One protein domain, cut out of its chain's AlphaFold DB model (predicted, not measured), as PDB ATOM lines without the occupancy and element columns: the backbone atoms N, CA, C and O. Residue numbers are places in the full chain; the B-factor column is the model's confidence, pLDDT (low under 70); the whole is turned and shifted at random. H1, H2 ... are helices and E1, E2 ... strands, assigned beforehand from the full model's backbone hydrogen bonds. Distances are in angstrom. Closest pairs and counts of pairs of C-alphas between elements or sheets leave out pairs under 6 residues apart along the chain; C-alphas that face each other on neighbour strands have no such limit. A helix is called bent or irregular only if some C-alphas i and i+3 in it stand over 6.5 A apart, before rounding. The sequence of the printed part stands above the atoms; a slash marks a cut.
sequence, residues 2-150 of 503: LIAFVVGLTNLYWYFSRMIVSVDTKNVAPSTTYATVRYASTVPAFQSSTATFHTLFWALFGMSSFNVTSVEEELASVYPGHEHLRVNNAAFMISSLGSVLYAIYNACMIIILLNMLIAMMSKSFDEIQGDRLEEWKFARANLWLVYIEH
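This is residues 2 to 150 of the 503 residues of an uncharacterized protein of Rodentolepis nana (UniProt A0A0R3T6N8). One very long helix, H5, is bent into two arms: beside the first part of its arm H5a packs a small head of helices H1, H2, H3 and H4, while residues 111 to 150, with the rest of H5a and the arm H5b, stick out free. A two-stranded hairpin, E1 and E2, points away from H5a, toward the same side as H5b at the other end. The printed part has 149 residues, with five named helices and two named strands in the order H1, E1, E2, H2, H3, H4, H5; the sheet, E1 - E2, is antiparallel and the class is mostly helix. The whole is extended, with a radius of gyration of the C-alphas of 25.6 A and spans of 77 by 42 by 19 A.

Find C-alpha 2 at (140.126, 147.143, 198.447); from there H1 runs through residues 2 to 17, 20.0 A, with a kink of 36 degrees near residue 11. H1 is irregular, with C-alphas 12 and 15 7.5 A apart. Next come E1, residues 20 to 26, 16.8 A, and E2, residues 34 to 39, 16.0 A. H2 covers residues 49 to 60, 16.6 A, and then come H3, residues 66 to 69, irregular with C-alphas 66 and 69 7.3 A apart, and H4, residues 73 to 76. H5, residues 90 to 149, was assigned as one helix by its hydrogen bonds, but is bent: C-alphas 130 and 133 are 7.9 A apart. Its arm H5a starts at C-alpha 90 at (114.735, 146.472, 193.122) and runs 59.4 A to residue 130; H5b, residues 133 to 149, runs 24.3 A to C-alpha 149 at (184.089, 162.726, 201.082).

Look first at H1, which touches residues 94 to 105 of H5a at a shallow tilt of 18 degrees, opposite ways; the closest C-alphas, of Leu 9 and Gly 98, are 6.8 A apart. H1 touches H2 at a steep tilt of 59 degrees, closest at Val 6 and Thr 52, 5.7 A between C-alphas. In the hairpin E1 and E2, N 38 and O 22 are 2.8 A apart, within hydrogen-bond range. Every O i to N i+4 pair is within range in H2 and H5b, 10 of 12 in H1 and 36 of 37 in H5a; H3 and H4 are too short for one. H3 touches H5a, closest at the C-alphas of Thr 69 and Ser 99, 5.5 A. H5a and H5b are about perpendicular, at 82 degrees.

The C-alphas farthest apart, of His 84 and Ile 148, are 82.3 A apart. The printed part has no cut, and the link from H4 to H5 is long. Look for pLDDT under 70 at residues 19 to 42 and 72 to 89.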
ATOM      1  N   LEU A   2     140.807 145.888 198.843       88.81
ATOM      2  CA  LEU A   2     140.126 147.143 198.447       88.81
ATOM      3  C   LEU A   2     139.613 147.129 196.997       88.81
ATOM      4  O   LEU A   2     138.442 147.404 196.762       88.81
ATOM      5  N   ILE A   3     140.456 146.715 196.049       91.69
ATOM      6  CA  ILE A   3     140.110 146.626 194.620       91.69
ATOM      7  C   ILE A   3     138.911 145.690 194.368       91.69
ATOM      8  O   ILE A   3     138.084 145.985 193.514       91.69
ATOM      9  N   ALA A   4     138.758 144.607 195.140       92.69
ATOM     10  CA  ALA A   4     137.628 143.687 194.985       92.69
ATOM     11  C   ALA A   4     136.293 144.353 195.365       92.69
ATOM     12  O   ALA A   4     135.310 144.210 194.643       92.69
ATOM     13  N   PHE A   5     136.275 145.150 196.439       91.44
ATOM     14  CA  PHE A   5     135.105 145.952 196.811       91.44
ATOM     15  C   PHE A   5     134.869 147.125 195.850       91.44
ATOM     16  O   PHE A   5     133.717 147.421 195.552       91.44
ATOM     17  N   VAL A   6     135.928 147.740 195.300       93.12
ATOM     18  CA  VAL A   6     135.794 148.749 194.230       93.12
ATOM     19  C   VAL A   6     135.083 148.157 193.017       93.12
ATOM     20  O   VAL A   6     134.106 148.736 192.551       93.12
ATOM     21  N   VAL A   7     135.530 147.004 192.514       92.69
ATOM     22  CA  VAL A   7     134.906 146.344 191.355       92.69
ATOM     23  C   VAL A   7     133.488 145.874 191.691       92.69
ATOM     24  O   VAL A   7     132.574 146.125 190.913       92.69
ATOM     25  N   GLY A   8     133.278 145.272 192.867       92.44
ATOM     26  CA  GLY A   8     131.964 144.812 193.320       92.44
ATOM     27  C   GLY A   8     130.926 145.934 193.408       92.44
ATOM     28  O   GLY A   8     129.872 145.834 192.789       92.44
ATOM     29  N   LEU A   9     131.236 147.030 194.113       89.12
ATOM     30  CA  LEU A   9     130.326 148.173 194.249       89.12
ATOM     31  C   LEU A   9     130.161 148.945 192.935       89.12
ATOM     32  O   LEU A   9     129.048 149.354 192.621       89.12
ATOM     33  N   THR A  10     131.218 149.088 192.127       90.50
ATOM     34  CA  THR A  10     131.088 149.729 190.806       90.50
ATOM     35  C   THR A  10     130.151 148.921 189.909       90.50
ATOM     36  O   THR A  10     129.250 149.506 189.326       90.50
ATOM     37  N   ASN A  11     130.281 147.590 189.850       91.19
ATOM     38  CA  ASN A  11     129.375 146.741 189.068       91.19
ATOM     39  C   ASN A  11     127.932 146.772 189.601       91.19
ATOM     40  O   ASN A  11     126.995 146.806 188.807       91.19
ATOM     41  N   LEU A  12     127.752 146.793 190.927       86.75
ATOM     42  CA  LEU A  12     126.441 146.854 191.584       86.75
ATOM     43  C   LEU A  12     125.687 148.154 191.252       86.75
ATOM     44  O   LEU A  12     124.498 148.130 190.941       86.75
ATOM     45  N   TYR A  13     126.388 149.288 191.294       84.50
ATOM     46  CA  TYR A  13     125.798 150.612 191.097       84.50
ATOM     47  C   TYR A  13     125.897 151.144 189.661       84.50
ATOM     48  O   TYR A  13     125.262 152.156 189.376       84.50
ATOM     49  N   TRP A  14     126.623 150.491 188.742       83.56
ATOM     50  CA  TRP A  14     126.869 150.985 187.374       83.56
ATOM     51  C   TRP A  14     125.583 151.449 186.668       83.56
ATOM     52  O   TRP A  14     125.548 152.539 186.093       83.56
ATOM     53  N   TYR A  15     124.516 150.653 186.763       79.12
ATOM     54  CA  TYR A  15     123.218 150.968 186.166       79.12
ATOM     55  C   TYR A  15     122.546 152.180 186.840       79.12
ATOM     56  O   TYR A  15     122.319 153.205 186.199       79.12
ATOM     57  N   PHE A  16     122.293 152.103 188.151       73.81
ATOM     58  CA  PHE A  16     121.563 153.135 188.899       73.81
ATOM     59  C   PHE A  16     122.320 154.464 189.008       73.81
ATOM     60  O   PHE A  16     121.720 155.531 188.942       73.81
ATOM     61  N   SER A  17     123.649 154.430 189.117       72.50
ATOM     62  CA  SER A  17     124.475 155.634 189.251       72.50
ATOM     63  C   SER A  17     124.562 156.440 187.943       72.50
ATOM     64  O   SER A  17     124.854 157.635 187.969       72.50
ATOM     65  N   ARG A  18     124.256 155.807 186.797       70.12
ATOM     66  CA  ARG A  18     124.117 156.455 185.478       70.12
ATOM     67  C   ARG A  18     122.657 156.721 185.085       70.12
ATOM     68  O   ARG A  18     122.427 157.317 184.034       70.12
ATOM     69  N   MET A  19     121.687 156.320 185.910       67.50
ATOM     70  CA  MET A  19     120.271 156.598 185.682       67.50
ATOM     71  C   MET A  19     119.972 158.073 185.974       67.50
ATOM     72  O   MET A  19     120.025 158.530 187.119       67.50
ATOM     73  N   ILE A  20     119.665 158.813 184.911       62.59
ATOM     74  CA  ILE A  20     119.089 160.159 184.973       62.59
ATOM     75  C   ILE A  20     117.594 159.999 185.227       62.59
ATOM     76  O   ILE A  20     116.951 159.213 184.534       62.59
ATOM     77  N   VAL A  21     117.045 160.745 186.185       63.22
ATOM     78  CA  VAL A  21     115.625 160.619 186.544       63.22
ATOM     79  C   VAL A  21     114.825 161.879 186.257       63.22
ATOM     80  O   VAL A  21     113.706 161.803 185.758       63.22
ATOM     81  N   SER A  22     115.381 163.055 186.539       59.62
ATOM     82  CA  SER A  22     114.721 164.313 186.189       59.62
ATOM     83  C   SER A  22     115.721 165.349 185.701       59.62
ATOM     84  O   SER A  22     116.840 165.461 186.202       59.62
ATOM     85  N   VAL A  23     115.300 166.112 184.696       61.75
ATOM     86  CA  VAL A  23     115.995 167.308 184.228       61.75
ATOM     87  C   VAL A  23     115.128 168.489 184.638       61.75
ATOM     88  O   VAL A  23     114.135 168.798 183.988       61.75
ATOM     89  N   ASP A  24     115.470 169.100 185.768       59.09
ATOM     90  CA  ASP A  24     114.756 170.255 186.315       59.09
ATOM     91  C   ASP A  24     115.166 171.492 185.494       59.09
ATOM     92  O   ASP A  24     116.280 172.011 185.629       59.09
ATOM     93  N   THR A  25     114.302 171.896 184.556       56.78
ATOM     94  CA  THR A  25     114.478 173.060 183.676       56.78
ATOM     95  C   THR A  25     113.888 174.306 184.325       56.78
ATOM     96  O   THR A  25     112.761 174.727 184.056       56.78
ATOM     97  N   LYS A  26     114.673 174.939 185.199       54.75
ATOM     98  CA  LYS A  26     114.248 176.171 185.869       54.75
ATOM     99  C   LYS A  26     114.308 177.351 184.905       54.75
ATOM    100  O   LYS A  26     115.374 177.893 184.622       54.75
ATOM    101  N   ASN A  27     113.139 177.765 184.423       50.94
ATOM    102  CA  ASN A  27     112.965 178.961 183.601       50.94
ATOM    103  C   ASN A  27     113.147 180.233 184.446       50.94
ATOM    104  O   ASN A  27     112.175 180.842 184.888       50.94
ATOM    105  N   VAL A  28     114.399 180.639 184.671       56.22
ATOM    106  CA  VAL A  28     114.738 181.915 185.317       56.22
ATOM    107  C   VAL A  28     115.185 182.916 184.253       56.22
ATOM    108  O   VAL A  28     116.339 182.915 183.835       56.22
ATOM    109  N   ALA A  29     114.251 183.792 183.865       60.81
ATOM    110  CA  ALA A  29     114.402 184.863 182.871       60.81
ATOM    111  C   ALA A  29     114.661 184.390 181.410       60.81
ATOM    112  O   ALA A  29     115.197 183.307 181.178       60.81
ATOM    113  N   PRO A  30     114.268 185.179 180.384       61.91
ATOM    114  CA  PRO A  30     114.159 184.710 178.993       61.91
ATOM    115  C   PRO A  30     115.491 184.571 178.223       61.91
ATOM    116  O   PRO A  30     115.492 184.653 176.997       61.91
ATOM    117  N   SER A  31     116.627 184.370 178.901       62.94
ATOM    118  CA  SER A  31     117.944 184.251 178.247       62.94
ATOM    119  C   SER A  31     118.894 183.189 178.815       62.94
ATOM    120  O   SER A  31     119.950 182.984 178.220       62.94
ATOM    121  N   THR A  32     118.569 182.510 179.926       58.72
ATOM    122  CA  THR A  32     119.507 181.560 180.563       58.72
ATOM    123  C   THR A  32     118.802 180.332 181.150       58.72
ATOM    124  O   THR A  32     118.611 180.217 182.358       58.72
ATOM    125  N   THR A  33     118.450 179.363 180.302       60.81
ATOM    126  CA  THR A  33     117.977 178.048 180.762       60.81
ATOM    127  C   THR A  33     119.151 177.216 181.282       60.81
ATOM    128  O   THR A  33     119.939 176.694 180.495       60.81
ATOM    129  N   TYR A  34     119.255 177.042 182.601       61.31
ATOM    130  CA  TYR A  34     120.136 176.037 183.194       61.31
ATOM    131  C   TYR A  34     119.336 174.768 183.510       61.31
ATOM    132  O   TYR A  34     118.399 174.771 184.305       61.31
ATOM    133  N   ALA A  35     119.701 173.665 182.858       60.47
ATOM    134  CA  ALA A  35     119.100 172.359 183.086       60.47
ATOM    135  C   ALA A  35     119.887 171.617 184.176       60.47
ATOM    136  O   ALA A  35     121.010 171.171 183.936       60.47
ATOM    137  N   THR A  36     119.320 171.476 185.377       62.03
ATOM    138  CA  THR A  36     119.950 170.672 186.437       62.03
ATOM    139  C   THR A  36     119.507 169.218 186.329       62.03
ATOM    140  O   THR A  36     118.348 168.891 186.588       62.03
ATOM    141  N   VAL A  37     120.440 168.349 185.939       63.84
ATOM    142  CA  VAL A  37     120.237 166.900 185.830       63.84
ATOM    143  C   VAL A  37     120.327 166.266 187.221       63.84
ATOM    144  O   VAL A  37     121.362 166.370 187.877       63.84
ATOM    145  N   ARG A  38     119.261 165.593 187.669       63.03
ATOM    146  CA  ARG A  38     119.256 164.772 188.887       63.03
ATOM    147  C   ARG A  38     119.404 163.290 188.546       63.03
ATOM    148  O   ARG A  38     118.653 162.739 187.735       63.03
ATOM    149  N   TYR A  39     120.377 162.660 189.195       66.31
ATOM    150  CA  TYR A  39     120.653 161.225 189.137       66.31
ATOM    151  C   TYR A  39     119.898 160.495 190.256       66.31
ATOM    152  O   TYR A  39     119.575 161.104 191.271       66.31
ATOM    153  N   ALA A  40     119.672 159.185 190.111       61.00
ATOM    154  CA  ALA A  40     119.002 158.366 191.136       61.00
ATOM    155  C   ALA A  40     119.801 158.200 192.454       61.00
ATOM    156  O   ALA A  40     119.276 157.685 193.439       61.00
ATOM    157  N   SER A  41     121.073 158.613 192.477       66.44
ATOM    158  CA  SER A  41     121.902 158.695 193.681       66.44
ATOM    159  C   SER A  41     122.366 160.136 193.882       66.44
ATOM    160  O   SER A  41     122.832 160.784 192.941       66.44
ATOM    161  N   THR A  42     122.241 160.630 195.114       63.34
ATOM    162  CA  THR A  42     122.520 162.027 195.489       63.34
ATOM    163  C   THR A  42     124.008 162.378 195.477       63.34
ATOM    164  O   THR A  42     124.362 163.553 195.371       63.34
ATOM    165  N   VAL A  43     124.888 161.374 195.556       71.94
ATOM    166  CA  VAL A  43     126.346 161.532 195.541       71.94
ATOM    167  C   VAL A  43     126.923 160.712 194.377       71.94
ATOM    168  O   VAL A  43     126.654 159.514 194.299       71.94
ATOM    169  N   PRO A  44     127.768 161.281 193.491       71.94
ATOM    170  CA  PRO A  44     128.344 160.582 192.331       71.94
ATOM    171  C   PRO A  44     129.487 159.613 192.712       71.94
ATOM    172  O   PRO A  44     130.508 159.512 192.035       71.94
ATOM    173  N   ALA A  45     129.331 158.897 193.823       77.19
ATOM    174  CA  ALA A  45     130.364 158.095 194.463       77.19
ATOM    175  C   ALA A  45     130.688 156.782 193.739       77.19
ATOM    176  O   ALA A  45     131.823 156.324 193.803       77.19
ATOM    177  N   PHE A  46     129.710 156.179 193.054       81.88
ATOM    178  CA  PHE A  46     129.833 154.842 192.456       81.88
ATOM    179  C   PHE A  46     129.674 154.822 190.922       81.88
ATOM    180  O   PHE A  46     129.504 153.765 190.318       81.88
ATOM    181  N   GLN A  47     129.759 155.988 190.266       82.06
ATOM    182  CA  GLN A  47     129.594 156.130 188.808       82.06
ATOM    183  C   GLN A  47     130.757 155.552 187.981       82.06
ATOM    184  O   GLN A  47     130.607 155.280 186.788       82.06
ATOM    185  N   SER A  48     131.931 155.427 188.600       86.81
ATOM    186  CA  SER A  48     133.189 155.000 187.985       86.81
ATOM    187  C   SER A  48     134.077 154.358 189.046       86.81
ATOM    188  O   SER A  48     134.052 154.782 190.200       86.81
ATOM    189  N   SER A  49     134.917 153.397 188.661       89.44
ATOM    190  CA  SER A  49     135.851 152.725 189.575       89.44
ATOM    191  C   SER A  49     136.791 153.699 190.297       89.44
ATOM    192  O   SER A  49     137.111 153.476 191.462       89.44
ATOM    193  N   THR A  50     137.174 154.811 189.661       90.56
ATOM    194  CA  THR A  50     137.968 155.885 190.287       90.56
ATOM    195  C   THR A  50     137.187 156.627 191.376       90.56
ATOM    196  O   THR A  50     137.738 156.907 192.439       90.56
ATOM    197  N   ALA A  51     135.899 156.909 191.150       87.62
ATOM    198  CA  ALA A  51     135.029 157.542 192.146       87.62
ATOM    199  C   ALA A  51     134.750 156.584 193.317       87.62
ATOM    200  O   ALA A  51     134.868 156.975 194.481       87.62
ATOM    201  N   THR A  52     134.500 155.304 193.015       90.12
ATOM    202  CA  THR A  52     134.324 154.247 194.016       90.12
ATOM    203  C   THR A  52     135.587 154.086 194.860       90.12
ATOM    204  O   THR A  52     135.505 154.004 196.083       90.12
ATOM    205  N   PHE A  53     136.769 154.089 194.233       92.06
ATOM    206  CA  PHE A  53     138.054 154.054 194.934       92.06
ATOM    207  C   PHE A  53     138.219 155.252 195.872       92.06
ATOM    208  O   PHE A  53     138.554 155.054 197.034       92.06
ATOM    209  N   HIS A  54     137.950 156.474 195.399       90.56
ATOM    210  CA  HIS A  54     138.059 157.690 196.210       90.56
ATOM    211  C   HIS A  54     137.121 157.643 197.427       90.56
ATOM    212  O   HIS A  54     137.550 157.872 198.554       90.56
ATOM    213  N   THR A  55     135.862 157.261 197.213       90.12
ATOM    214  CA  THR A  55     134.853 157.070 198.268       90.12
ATOM    215  C   THR A  55     135.311 156.057 199.319       90.12
ATOM    216  O   THR A  55     135.316 156.356 200.511       90.12
ATOM    217  N   LEU A  56     135.738 154.866 198.887       89.94
ATOM    218  CA  LEU A  56     136.190 153.807 199.792       89.94
ATOM    219  C   LEU A  56     137.499 154.173 200.510       89.94
ATOM    220  O   LEU A  56     137.650 153.867 201.687       89.94
ATOM    221  N   PHE A  57     138.417 154.880 199.847       90.25
ATOM    222  CA  PHE A  57     139.642 155.389 200.465       90.25
ATOM    223  C   PHE A  57     139.337 156.354 201.618       90.25
ATOM    224  O   PHE A  57     139.860 156.173 202.714       90.25
ATOM    225  N   TRP A  58     138.442 157.329 201.422       90.00
ATOM    226  CA  TRP A  58     138.036 158.235 202.504       90.00
ATOM    227  C   TRP A  58     137.162 157.558 203.569       90.00
ATOM    228  O   TRP A  58     137.168 157.995 204.722       90.00
ATOM    229  N   ALA A  59     136.476 156.458 203.235       89.12
ATOM    230  CA  ALA A  59     135.765 155.631 204.209       89.12
ATOM    231  C   ALA A  59     136.709 154.976 205.234       89.12
ATOM    232  O   ALA A  59     136.359 154.926 206.410       89.12
ATOM    233  N   LEU A  60     137.934 154.589 204.842       87.94
ATOM    234  CA  LEU A  60     138.954 154.074 205.778       87.94
ATOM    235  C   LEU A  60     139.278 155.056 206.914       87.94
ATOM    236  O   LEU A  60     139.614 154.631 208.016       87.94
ATOM    237  N   PHE A  61     139.168 156.359 206.649       87.50
ATOM    238  CA  PHE A  61     139.397 157.430 207.622       87.50
ATOM    239  C   PHE A  61     138.103 157.936 208.288       87.50
ATOM    240  O   PHE A  61     138.138 158.937 208.999       87.50
ATOM    241  N   GLY A  62     136.953 157.303 208.028       86.56
ATOM    242  CA  GLY A  62     135.647 157.745 208.531       86.56
ATOM    243  C   GLY A  62     135.115 159.043 207.905       86.56
ATOM    244  O   GLY A  62     134.130 159.585 208.391       86.56
ATOM    245  N   MET A  63     135.735 159.544 206.829       86.00
ATOM    246  CA  MET A  63     135.361 160.801 206.156       86.00
ATOM    247  C   MET A  63     134.383 160.613 204.981       86.00
ATOM    248  O   MET A  63     134.008 161.580 204.320       86.00
ATOM    249  N   SER A  64     133.959 159.378 204.703       85.88
ATOM    250  CA  SER A  64     132.925 159.092 203.703       85.88
ATOM    251  C   SER A  64     131.522 159.275 204.290       85.88
ATOM    252  O   SER A  64     131.251 158.873 205.421       85.88
ATOM    253  N   SER A  65     130.611 159.857 203.507       80.88
ATOM    254  CA  SER A  65     129.217 160.059 203.917       80.88
ATOM    255  C   SER A  65     128.457 158.727 204.012       80.88
ATOM    256  O   SER A  65     128.652 157.816 203.207       80.88
ATOM    257  N   PHE A  66     127.563 158.616 204.996       74.75
ATOM    258  CA  PHE A  66     126.741 157.420 205.210       74.75
ATOM    259  C   PHE A  66     125.692 157.217 204.104       74.75
ATOM    260  O   PHE A  66     125.408 156.088 203.717       74.75
ATOM    261  N   ASN A  67     125.179 158.306 203.522       77.00
ATOM    262  CA  ASN A  67     124.088 158.278 202.536       77.00
ATOM    263  C   ASN A  67     124.561 157.908 201.116       77.00
ATOM    264  O   ASN A  67     123.821 158.044 200.146       77.00
ATOM    265  N   VAL A  68     125.813 157.482 200.973       78.69
ATOM    266  CA  VAL A  68     126.465 157.246 199.681       78.69
ATOM    267  C   VAL A  68     125.947 155.983 198.982       78.69
ATOM    268  O   VAL A  68     125.951 155.908 197.757       78.69
ATOM    269  N   THR A  69     125.451 155.004 199.741       80.00
ATOM    270  CA  THR A  69     124.797 153.794 199.212       80.00
ATOM    271  C   THR A  69     123.301 153.973 198.947       80.00
ATOM    272  O   THR A  69     122.690 153.106 198.316       80.00
ATOM    273  N   SER A  70     122.705 155.085 199.383       74.06
ATOM    274  CA  SER A  70     121.280 155.356 199.216       74.06
ATOM    275  C   SER A  70     120.945 155.690 197.757       74.06
ATOM    276  O   SER A  70     121.483 156.629 197.167       74.06
ATOM    277  N   VAL A  71     120.023 154.915 197.186       71.88
ATOM    278  CA  VAL A  71     119.341 155.218 195.918       71.88
ATOM    279  C   VAL A  71     117.946 155.716 196.270       71.88
ATOM    280  O   VAL A  71     117.264 155.082 197.074       71.88
ATOM    281  N   GLU A  72     117.523 156.842 195.700       65.69
ATOM    282  CA  GLU A  72     116.188 157.391 195.953       65.69
ATOM    283  C   GLU A  72     115.130 156.522 195.252       65.69
ATOM    284  O   GLU A  72     115.079 156.446 194.025       65.69
ATOM    285  N   GLU A  73     114.303 155.837 196.046       60.44
ATOM    286  CA  GLU A  73     113.330 154.833 195.588       60.44
ATOM    287  C   GLU A  73     112.258 155.429 194.665       60.44
ATOM    288  O   GLU A  73     111.975 154.875 193.599       60.44
ATOM    289  N   GLU A  74     111.732 156.606 195.018       54.44
ATOM    290  CA  GLU A  74     110.768 157.343 194.195       54.44
ATOM    291  C   GLU A  74     111.363 157.688 192.825       54.44
ATOM    292  O   GLU A  74     110.738 157.428 191.793       54.44
ATOM    293  N   LEU A  75     112.605 158.187 192.801       54.84
ATOM    294  CA  LEU A  75     113.311 158.542 191.574       54.84
ATOM    295  C   LEU A  75     113.628 157.294 190.720       54.84
ATOM    296  O   LEU A  75     113.344 157.265 189.524       54.84
ATOM    297  N   ALA A  76     114.147 156.217 191.312       54.66
ATOM    298  CA  ALA A  76     114.446 154.982 190.582       54.66
ATOM    299  C   ALA A  76     113.205 154.329 189.928       54.66
ATOM    300  O   ALA A  76     113.349 153.549 188.986       54.66
ATOM    301  N   SER A  77     111.991 154.657 190.390       51.59
ATOM    302  CA  SER A  77     110.729 154.166 189.819       51.59
ATOM    303  C   SER A  77     110.250 154.916 188.562       51.59
ATOM    304  O   SER A  77     109.379 154.416 187.842       51.59
ATOM    305  N   VAL A  78     110.806 156.102 188.276       54.12
ATOM    306  CA  VAL A  78     110.396 156.972 187.161       54.12
ATOM    307  C   VAL A  78     111.349 156.792 185.978       54.12
ATOM    308  O   VAL A  78     112.234 157.605 185.724       54.12
ATOM    309  N   TYR A  79     111.153 155.706 185.226       52.62
ATOM    310  CA  TYR A  79     111.768 155.533 183.908       52.62
ATOM    311  C   TYR A  79     110.739 155.859 182.809       52.62
ATOM    312  O   TYR A  79     109.755 155.122 182.671       52.62
ATOM    313  N   PRO A  80     110.919 156.929 182.011       51.28
ATOM    314  CA  PRO A  80     109.986 157.257 180.938       51.28
ATOM    315  C   PRO A  80     110.045 156.186 179.836       51.28
ATOM    316  O   PRO A  80     111.012 156.111 179.082       51.28
ATOM    317  N   GLY A  81     108.999 155.356 179.746       51.28
ATOM    318  CA  GLY A  81     108.796 154.393 178.652       51.28
ATOM    319  C   GLY A  81     108.794 152.900 179.014       51.28
ATOM    320  O   GLY A  81     108.605 152.090 178.113       51.28
ATOM    321  N   HIS A  82     108.965 152.503 180.285       48.59
ATOM    322  CA  HIS A  82     108.982 151.077 180.672       48.59
ATOM    323  C   HIS A  82     108.168 150.753 181.943       48.59
ATOM    324  O   HIS A  82     108.693 150.282 182.951       48.59
ATOM    325  N   GLU A  83     106.842 150.919 181.885       50.97
ATOM    326  CA  GLU A  83     105.943 150.545 182.996       50.97
ATOM    327  C   GLU A  83     105.964 149.039 183.334       50.97
ATOM    328  O   GLU A  83     105.776 148.659 184.485       50.97
ATOM    329  N   HIS A  84     106.258 148.171 182.360       46.97
ATOM    330  CA  HIS A  84     106.250 146.711 182.540       46.97
ATOM    331  C   HIS A  84     107.524 146.146 183.217       46.97
ATOM    332  O   HIS A  84     107.578 144.967 183.561       46.97
ATOM    333  N   LEU A  85     108.568 146.960 183.421       51.88
ATOM    334  CA  LEU A  85     109.804 146.562 184.124       51.88
ATOM    335  C   LEU A  85     109.889 147.137 185.550       51.88
ATOM    336  O   LEU A  85     110.949 147.106 186.175       51.88
ATOM    337  N   ARG A  86     108.762 147.628 186.085       50.22
ATOM    338  CA  ARG A  86     108.620 148.120 187.464       50.22
ATOM    339  C   ARG A  86     108.771 146.985 188.484       50.22
ATOM    340  O   ARG A  86     107.799 146.464 189.023       50.22
ATOM    341  N   VAL A  87     110.013 146.620 188.790       54.53
ATOM    342  CA  VAL A  87     110.330 145.821 189.976       54.53
ATOM    343  C   VAL A  87     110.377 146.773 191.166       54.53
ATOM    344  O   VAL A  87     111.434 147.295 191.511       54.53
ATOM    345  N   ASN A  88     109.211 146.993 191.780       57.94
ATOM    346  CA  ASN A  88     108.992 147.943 192.883       57.94
ATOM    347  C   ASN A  88     110.046 147.828 194.005       57.94
ATOM    348  O   ASN A  88     110.408 148.821 194.618       57.94
ATOM    349  N   ASN A  89     110.594 146.627 194.217       64.94
ATOM    350  CA  ASN A  89     111.527 146.328 195.304       64.94
ATOM    351  C   ASN A  89     113.016 146.398 194.889       64.94
ATOM    352  O   ASN A  89     113.891 146.251 195.740       64.94
ATOM    353  N   ALA A  90     113.349 146.585 193.604       70.19
ATOM    354  CA  ALA A  90     114.735 146.472 193.122       70.19
ATOM    355  C   ALA A  90     115.650 147.597 193.636       70.19
ATOM    356  O   ALA A  90     116.795 147.331 194.006       70.19
ATOM    357  N   ALA A  91     115.143 148.833 193.712       72.31
ATOM    358  CA  ALA A  91     115.874 149.972 194.274       72.31
ATOM    359  C   ALA A  91     116.134 149.795 195.786       72.31
ATOM    360  O   ALA A  91     117.237 150.049 196.274       72.31
ATOM    361  N   PHE A  92     115.156 149.256 196.517       76.62
ATOM    362  CA  PHE A  92     115.322 148.900 197.924       76.62
ATOM    363  C   PHE A  92     116.355 147.775 198.117       76.62
ATOM    364  O   PHE A  92     117.238 147.876 198.972       76.62
ATOM    365  N   MET A  93     116.306 146.724 197.288       79.50
ATOM    366  CA  MET A  93     117.270 145.617 197.335       79.50
ATOM    367  C   MET A  93     118.699 146.066 197.003       79.50
ATOM    368  O   MET A  93     119.620 145.680 197.721       79.50
ATOM    369  N   ILE A  94     118.910 146.895 195.970       83.75
ATOM    370  CA  ILE A  94     120.259 147.364 195.605       83.75
ATOM    371  C   ILE A  94     120.851 148.275 196.691       83.75
ATOM    372  O   ILE A  94     122.007 148.097 197.071       83.75
ATOM    373  N   SER A  95     120.039 149.178 197.258       82.75
ATOM    374  CA  SER A  95     120.417 150.063 198.368       82.75
ATOM    375  C   SER A  95     120.780 149.260 199.625       82.75
ATOM    376  O   SER A  95     121.822 149.491 200.244       82.75
ATOM    377  N   SER A  96     119.978 148.241 199.952       86.25
ATOM    378  CA  SER A  96     120.220 147.334 201.082       86.25
ATOM    379  C   SER A  96     121.507 146.520 200.903       86.25
ATOM    380  O   SER A  96     122.354 146.501 201.796       86.25
ATOM    381  N   LEU A  97     121.701 145.889 199.739       88.88
ATOM    382  CA  LEU A  97     122.896 145.093 199.430       88.88
ATOM    383  C   LEU A  97     124.165 145.950 199.407       88.88
ATOM    384  O   LEU A  97     125.180 145.550 199.976       88.88
ATOM    385  N   GLY A  98     124.114 147.138 198.803       88.31
ATOM    386  CA  GLY A  98     125.241 148.068 198.778       88.31
ATOM    387  C   GLY A  98     125.603 148.587 200.168       88.31
ATOM    388  O   GLY A  98     126.784 148.630 200.510       88.31
ATOM    389  N   SER A  99     124.607 148.881 201.008       88.56
ATOM    390  CA  SER A  99     124.821 149.291 202.404       88.56
ATOM    391  C   SER A  99     125.431 148.170 203.252       88.56
ATOM    392  O   SER A  99     126.366 148.421 204.011       88.56
ATOM    393  N   VAL A 100     124.988 146.918 203.078       91.56
ATOM    394  CA  VAL A 100     125.591 145.745 203.739       91.56
ATOM    395  C   VAL A 100     127.025 145.505 203.254       91.56
ATOM    396  O   VAL A 100     127.921 145.316 204.073       91.56
ATOM    397  N   LEU A 101     127.283 145.568 201.944       91.12
ATOM    398  CA  LEU A 101     128.633 145.419 201.384       91.12
ATOM    399  C   LEU A 101     129.581 146.530 201.855       91.12
ATOM    400  O   LEU A 101     130.745 146.254 202.147       91.12
ATOM    401  N   TYR A 102     129.091 147.763 201.974       89.62
ATOM    402  CA  TYR A 102     129.844 148.891 202.517       89.62
ATOM    403  C   TYR A 102     130.096 148.748 204.028       89.62
ATOM    404  O   TYR A 102     131.200 149.031 204.496       89.62
ATOM    405  N   ALA A 103     129.134 148.240 204.802       90.00
ATOM    406  CA  ALA A 103     129.331 147.937 206.219       90.00
ATOM    407  C   ALA A 103     130.372 146.820 206.428       90.00
ATOM    408  O   ALA A 103     131.289 146.983 207.232       90.00
ATOM    409  N   ILE A 104     130.295 145.730 205.655       92.00
ATOM    410  CA  ILE A 104     131.278 144.632 205.677       92.00
ATOM    411  C   ILE A 104     132.660 145.130 205.233       92.00
ATOM    412  O   ILE A 104     133.657 144.781 205.862       92.00
ATOM    413  N   TYR A 105     132.737 145.980 204.202       91.62
ATOM    414  CA  TYR A 105     133.983 146.637 203.802       91.62
ATOM    415  C   TYR A 105     134.612 147.383 204.981       91.62
ATOM    416  O   TYR A 105     135.768 147.122 205.302       91.62
ATOM    417  N   ASN A 106     133.862 148.264 205.649       89.12
ATOM    418  CA  ASN A 106     134.385 149.052 206.764       89.12
ATOM    419  C   ASN A 106     134.766 148.167 207.958       89.12
ATOM    420  O   ASN A 106     135.852 148.333 208.505       89.12
ATOM    421  N   ALA A 107     133.943 147.178 208.318       89.00
ATOM    422  CA  ALA A 107     134.250 146.241 209.397       89.00
ATOM    423  C   ALA A 107     135.536 145.446 209.115       89.00
ATOM    424  O   ALA A 107     136.452 145.439 209.933       89.00
ATOM    425  N   CYS A 108     135.655 144.820 207.942       88.50
ATOM    426  CA  CYS A 108     136.842 144.043 207.597       88.50
ATOM    427  C   CYS A 108     138.080 144.929 207.385       88.50
ATOM    428  O   CYS A 108     139.164 144.555 207.823       88.50
ATOM    429  N   MET A 109     137.953 146.103 206.761       87.25
ATOM    430  CA  MET A 109     139.092 147.002 206.560       87.25
ATOM    431  C   MET A 109     139.589 147.601 207.868       87.25
ATOM    432  O   MET A 109     140.777 147.516 208.153       87.25
ATOM    433  N   ILE A 110     138.698 148.190 208.663       85.12
ATOM    434  CA  ILE A 110     139.095 148.885 209.886       85.12
ATOM    435  C   ILE A 110     139.499 147.858 210.941       85.12
ATOM    436  O   ILE A 110     140.600 147.951 211.460       85.12
ATOM    437  N   ILE A 111     138.687 146.835 211.228       86.81
ATOM    438  CA  ILE A 111     138.982 145.913 212.336       86.81
ATOM    439  C   ILE A 111     140.143 144.973 211.983       86.81
ATOM    440  O   ILE A 111     141.063 144.814 212.784       86.81
ATOM    441  N   ILE A 112     140.138 144.349 210.797       86.44
ATOM    442  CA  ILE A 112     141.148 143.328 210.471       86.44
ATOM    443  C   ILE A 112     142.475 143.979 210.070       86.44
ATOM    444  O   ILE A 112     143.507 143.574 210.601       86.44
ATOM    445  N   LEU A 113     142.491 144.993 209.190       86.25
ATOM    446  CA  LEU A 113     143.774 145.596 208.795       86.25
ATOM    447  C   LEU A 113     144.420 146.384 209.933       86.25
ATOM    448  O   LEU A 113     145.635 146.303 210.059       86.25
ATOM    449  N   LEU A 114     143.663 147.097 210.776       88.12
ATOM    450  CA  LEU A 114     144.252 147.836 211.900       88.12
ATOM    451  C   LEU A 114     144.834 146.880 212.947       88.12
ATOM    452  O   LEU A 114     145.973 147.073 213.363       88.12
ATOM    453  N   ASN A 115     144.123 145.805 213.308       88.25
ATOM    454  CA  ASN A 115     144.653 144.806 214.242       88.25
ATOM    455  C   ASN A 115     145.894 144.093 213.679       88.25
ATOM    456  O   ASN A 115     146.871 143.907 214.402       88.25
ATOM    457  N   MET A 116     145.896 143.739 212.388       91.06
ATOM    458  CA  MET A 116     147.058 143.112 211.744       91.06
ATOM    459  C   MET A 116     148.232 144.086 211.573       91.06
ATOM    460  O   MET A 116     149.383 143.685 211.742       91.06
ATOM    461  N   LEU A 117     147.964 145.367 211.298       91.19
ATOM    462  CA  LEU A 117     148.982 146.413 211.212       91.19
ATOM    463  C   LEU A 117     149.623 146.681 212.575       91.19
ATOM    464  O   LEU A 117     150.844 146.758 212.650       91.19
ATOM    465  N   ILE A 118     148.834 146.773 213.653       92.62
ATOM    466  CA  ILE A 118     149.364 146.934 215.016       92.62
ATOM    467  C   ILE A 118     150.184 145.707 215.423       92.62
ATOM    468  O   ILE A 118     151.289 145.874 215.932       92.62
ATOM    469  N   ALA A 119     149.703 144.488 215.159       93.56
ATOM    470  CA  ALA A 119     150.447 143.266 215.471       93.56
ATOM    471  C   ALA A 119     151.789 143.189 214.716       93.56
ATOM    472  O   ALA A 119     152.819 142.875 215.313       93.56
ATOM    473  N   MET A 120     151.796 143.529 213.421       92.94
ATOM    474  CA  MET A 120     153.013 143.590 212.606       92.94
ATOM    475  C   MET A 120     153.974 144.679 213.101       92.94
ATOM    476  O   MET A 120     155.154 144.398 213.303       92.94
ATOM    477  N   MET A 121     153.466 145.892 213.342       92.44
ATOM    478  CA  MET A 121     154.262 147.018 213.834       92.44
ATOM    479  C   MET A 121     154.872 146.720 215.202       92.44
ATOM    480  O   MET A 121     156.070 146.928 215.361       92.44
ATOM    481  N   SER A 122     154.103 146.176 216.152       93.00
ATOM    482  CA  SER A 122     154.607 145.797 217.480       93.00
ATOM    483  C   SER A 122     155.750 144.793 217.364       93.00
ATOM    484  O   SER A 122     156.832 145.058 217.875       93.00
ATOM    485  N   LYS A 123     155.561 143.702 216.605       92.12
ATOM    486  CA  LYS A 123     156.614 142.697 216.414       92.12
ATOM    487  C   LYS A 123     157.881 143.308 215.799       92.12
ATOM    488  O   LYS A 123     158.975 143.059 216.290       92.12
ATOM    489  N   SER A 124     157.733 144.122 214.749       90.94
ATOM    490  CA  SER A 124     158.880 144.786 214.111       90.94
ATOM    491  C   SER A 124     159.551 145.823 215.018       90.94
ATOM    492  O   SER A 124     160.757 146.024 214.937       90.94
ATOM    493  N   PHE A 125     158.795 146.470 215.908       90.75
ATOM    494  CA  PHE A 125     159.335 147.423 216.870       90.75
ATOM    495  C   PHE A 125     160.173 146.721 217.936       90.75
ATOM    496  O   PHE A 125     161.251 147.219 218.251       90.75
ATOM    497  N   ASP A 126     159.706 145.579 218.448       89.12
ATOM    498  CA  ASP A 126     160.431 144.768 219.429       89.12
ATOM    499  C   ASP A 126     161.751 144.237 218.837       89.12
ATOM    500  O   ASP A 126     162.791 144.300 219.492       89.12
ATOM    501  N   GLU A 127     161.730 143.805 217.570       88.00
ATOM    502  CA  GLU A 127     162.907 143.378 216.797       88.00
ATOM    503  C   GLU A 127     163.920 144.528 216.616       88.00
ATOM    504  O   GLU A 127     165.071 144.421 217.033       88.00
ATOM    505  N   ILE A 128     163.478 145.680 216.098       84.69
ATOM    506  CA  ILE A 128     164.339 146.853 215.851       84.69
ATOM    507  C   ILE A 128     164.805 147.517 217.165       84.69
ATOM    508  O   ILE A 128     165.796 148.247 217.190       84.69
ATOM    509  N   GLN A 129     164.112 147.316 218.292       86.56
ATOM    510  CA  GLN A 129     164.470 147.964 219.558       86.56
ATOM    511  C   GLN A 129     165.800 147.472 220.145       86.56
ATOM    512  O   GLN A 129     166.452 148.275 220.821       86.56
ATOM    513  N   GLY A 130     166.212 146.228 219.875       87.00
ATOM    514  CA  GLY A 130     167.499 145.690 220.333       87.00
ATOM    515  C   GLY A 130     168.683 146.508 219.813       87.00
ATOM    516  O   GLY A 130     169.447 147.073 220.598       87.00
ATOM    517  N   ASP A 131     168.752 146.673 218.490       89.44
ATOM    518  CA  ASP A 131     169.946 147.188 217.807       89.44
ATOM    519  C   ASP A 131     169.834 148.665 217.389       89.44
ATOM    520  O   ASP A 131     170.800 149.259 216.905       89.44
ATOM    521  N   ARG A 132     168.691 149.318 217.657       89.69
ATOM    522  CA  ARG A 132     168.383 150.725 217.312       89.69
ATOM    523  C   ARG A 132     169.532 151.707 217.545       89.69
ATOM    524  O   ARG A 132     169.735 152.634 216.761       89.69
ATOM    525  N   LEU A 133     170.243 151.578 218.668       90.69
ATOM    526  CA  LEU A 133     171.341 152.486 219.014       90.69
ATOM    527  C   LEU A 133     172.584 152.261 218.152       90.69
ATOM    528  O   LEU A 133     173.372 153.192 218.000       90.69
ATOM    529  N   GLU A 134     172.787 151.060 217.631       91.00
ATOM    530  CA  GLU A 134     173.907 150.704 216.762       91.00
ATOM    531  C   GLU A 134     173.583 151.075 215.317       91.00
ATOM    532  O   GLU A 134     174.348 151.825 214.709       91.00
ATOM    533  N   GLU A 135     172.387 150.723 214.836       92.19
ATOM    534  CA  GLU A 135     171.856 151.170 213.543       92.19
ATOM    535  C   GLU A 135     171.861 152.700 213.415       92.19
ATOM    536  O   GLU A 135     172.334 153.250 212.419       92.19
ATOM    537  N   TRP A 136     171.409 153.426 214.446       94.56
ATOM    538  CA  TRP A 136     171.436 154.891 214.449       94.56
ATOM    539  C   TRP A 136     172.863 155.455 214.422       94.56
ATOM    540  O   TRP A 136     173.128 156.422 213.700       94.56
ATOM    541  N   LYS A 137     173.803 154.869 215.180       95.56
ATOM    542  CA  LYS A 137     175.219 155.280 215.135       95.56
ATOM    543  C   LYS A 137     175.809 155.026 213.749       95.56
ATOM    544  O   LYS A 137     176.513 155.901 213.251       95.56
ATOM    545  N   PHE A 138     175.500 153.883 213.136       94.88
ATOM    546  CA  PHE A 138     175.939 153.513 211.794       94.88
ATOM    547  C   PHE A 138     175.377 154.472 210.740       94.88
ATOM    548  O   PHE A 138     176.147 155.090 210.008       94.88
ATOM    549  N   ALA A 139     174.063 154.711 210.728       95.25
ATOM    550  CA  ALA A 139     173.417 155.659 209.822       95.25
ATOM    551  C   ALA A 139     173.968 157.089 209.983       95.25
ATOM    552  O   ALA A 139     174.223 157.777 208.993       95.25
ATOM    553  N   ARG A 140     174.224 157.528 211.225       95.06
ATOM    554  CA  ARG A 140     174.843 158.830 211.513       95.06
ATOM    555  C   ARG A 140     176.297 158.902 211.041       95.06
ATOM    556  O   ARG A 140     176.693 159.927 210.496       95.06
ATOM    557  N   ALA A 141     177.083 157.843 211.232       96.38
ATOM    558  CA  ALA A 141     178.462 157.771 210.752       96.38
ATOM    559  C   ALA A 141     178.525 157.760 209.218       96.38
ATOM    560  O   ALA A 141     179.330 158.486 208.643       96.38
ATOM    561  N   ASN A 142     177.628 157.021 208.558       92.88
ATOM    562  CA  ASN A 142     177.486 157.008 207.104       92.88
ATOM    563  C   ASN A 142     177.128 158.401 206.558       92.88
ATOM    564  O   ASN A 142     177.771 158.888 205.632       92.88
ATOM    565  N   LEU A 143     176.174 159.100 207.189       90.12
ATOM    566  CA  LEU A 143     175.856 160.490 206.852       90.12
ATOM    567  C   LEU A 143     177.093 161.397 206.966       90.12
ATOM    568  O   LEU A 143     177.357 162.194 206.071       90.12
ATOM    569  N   TRP A 144     177.864 161.279 208.051       91.06
ATOM    570  CA  TRP A 144     179.077 162.079 208.255       91.06
ATOM    571  C   TRP A 144     180.170 161.754 207.231       91.06
ATOM    572  O   TRP A 144     180.834 162.670 206.759       91.06
ATOM    573  N   LEU A 145     180.326 160.484 206.851       88.75
ATOM    574  CA  LEU A 145     181.260 160.045 205.814       88.75
ATOM    575  C   LEU A 145     180.925 160.697 204.463       88.75
ATOM    576  O   LEU A 145     181.805 161.301 203.857       88.75
ATOM    577  N   VAL A 146     179.648 160.704 204.062       86.75
ATOM    578  CA  VAL A 146     179.177 161.397 202.845       86.75
ATOM    579  C   VAL A 146     179.531 162.895 202.866       86.75
ATOM    580  O   VAL A 146     179.973 163.434 201.853       86.75
ATOM    581  N   TYR A 147     179.407 163.571 204.016       84.19
ATOM    582  CA  TYR A 147     179.807 164.982 204.166       84.19
ATOM    583  C   TYR A 147     181.328 165.219 204.196       84.19
ATOM    584  O   TYR A 147     181.762 166.336 203.928       84.19
ATOM    585  N   ILE A 148     182.137 164.214 204.543       86.69
ATOM    586  CA  ILE A 148     183.607 164.315 204.566       86.69
ATOM    587  C   ILE A 148     184.202 164.023 203.182       86.69
ATOM    588  O   ILE A 148     185.189 164.649 202.802       86.69
ATOM    589  N   GLU A 149     183.616 163.093 202.424       80.94
ATOM    590  CA  GLU A 149     184.089 162.726 201.082       80.94
ATOM    591  C   GLU A 149     183.688 163.745 200.005       80.94
ATOM    592  O   GLU A 149     184.454 163.993 199.071       80.94
ATOM    593  N   HIS A 150     182.520 164.379 200.133       73.25
ATOM    594  CA  HIS A 150     182.114 165.457 199.236       73.25
ATOM    595  C   HIS A 150     182.606 166.823 199.737       73.25
ATOM    596  O   HIS A 150     182.031 167.393 200.660       73.25
TER     597      HIS A 150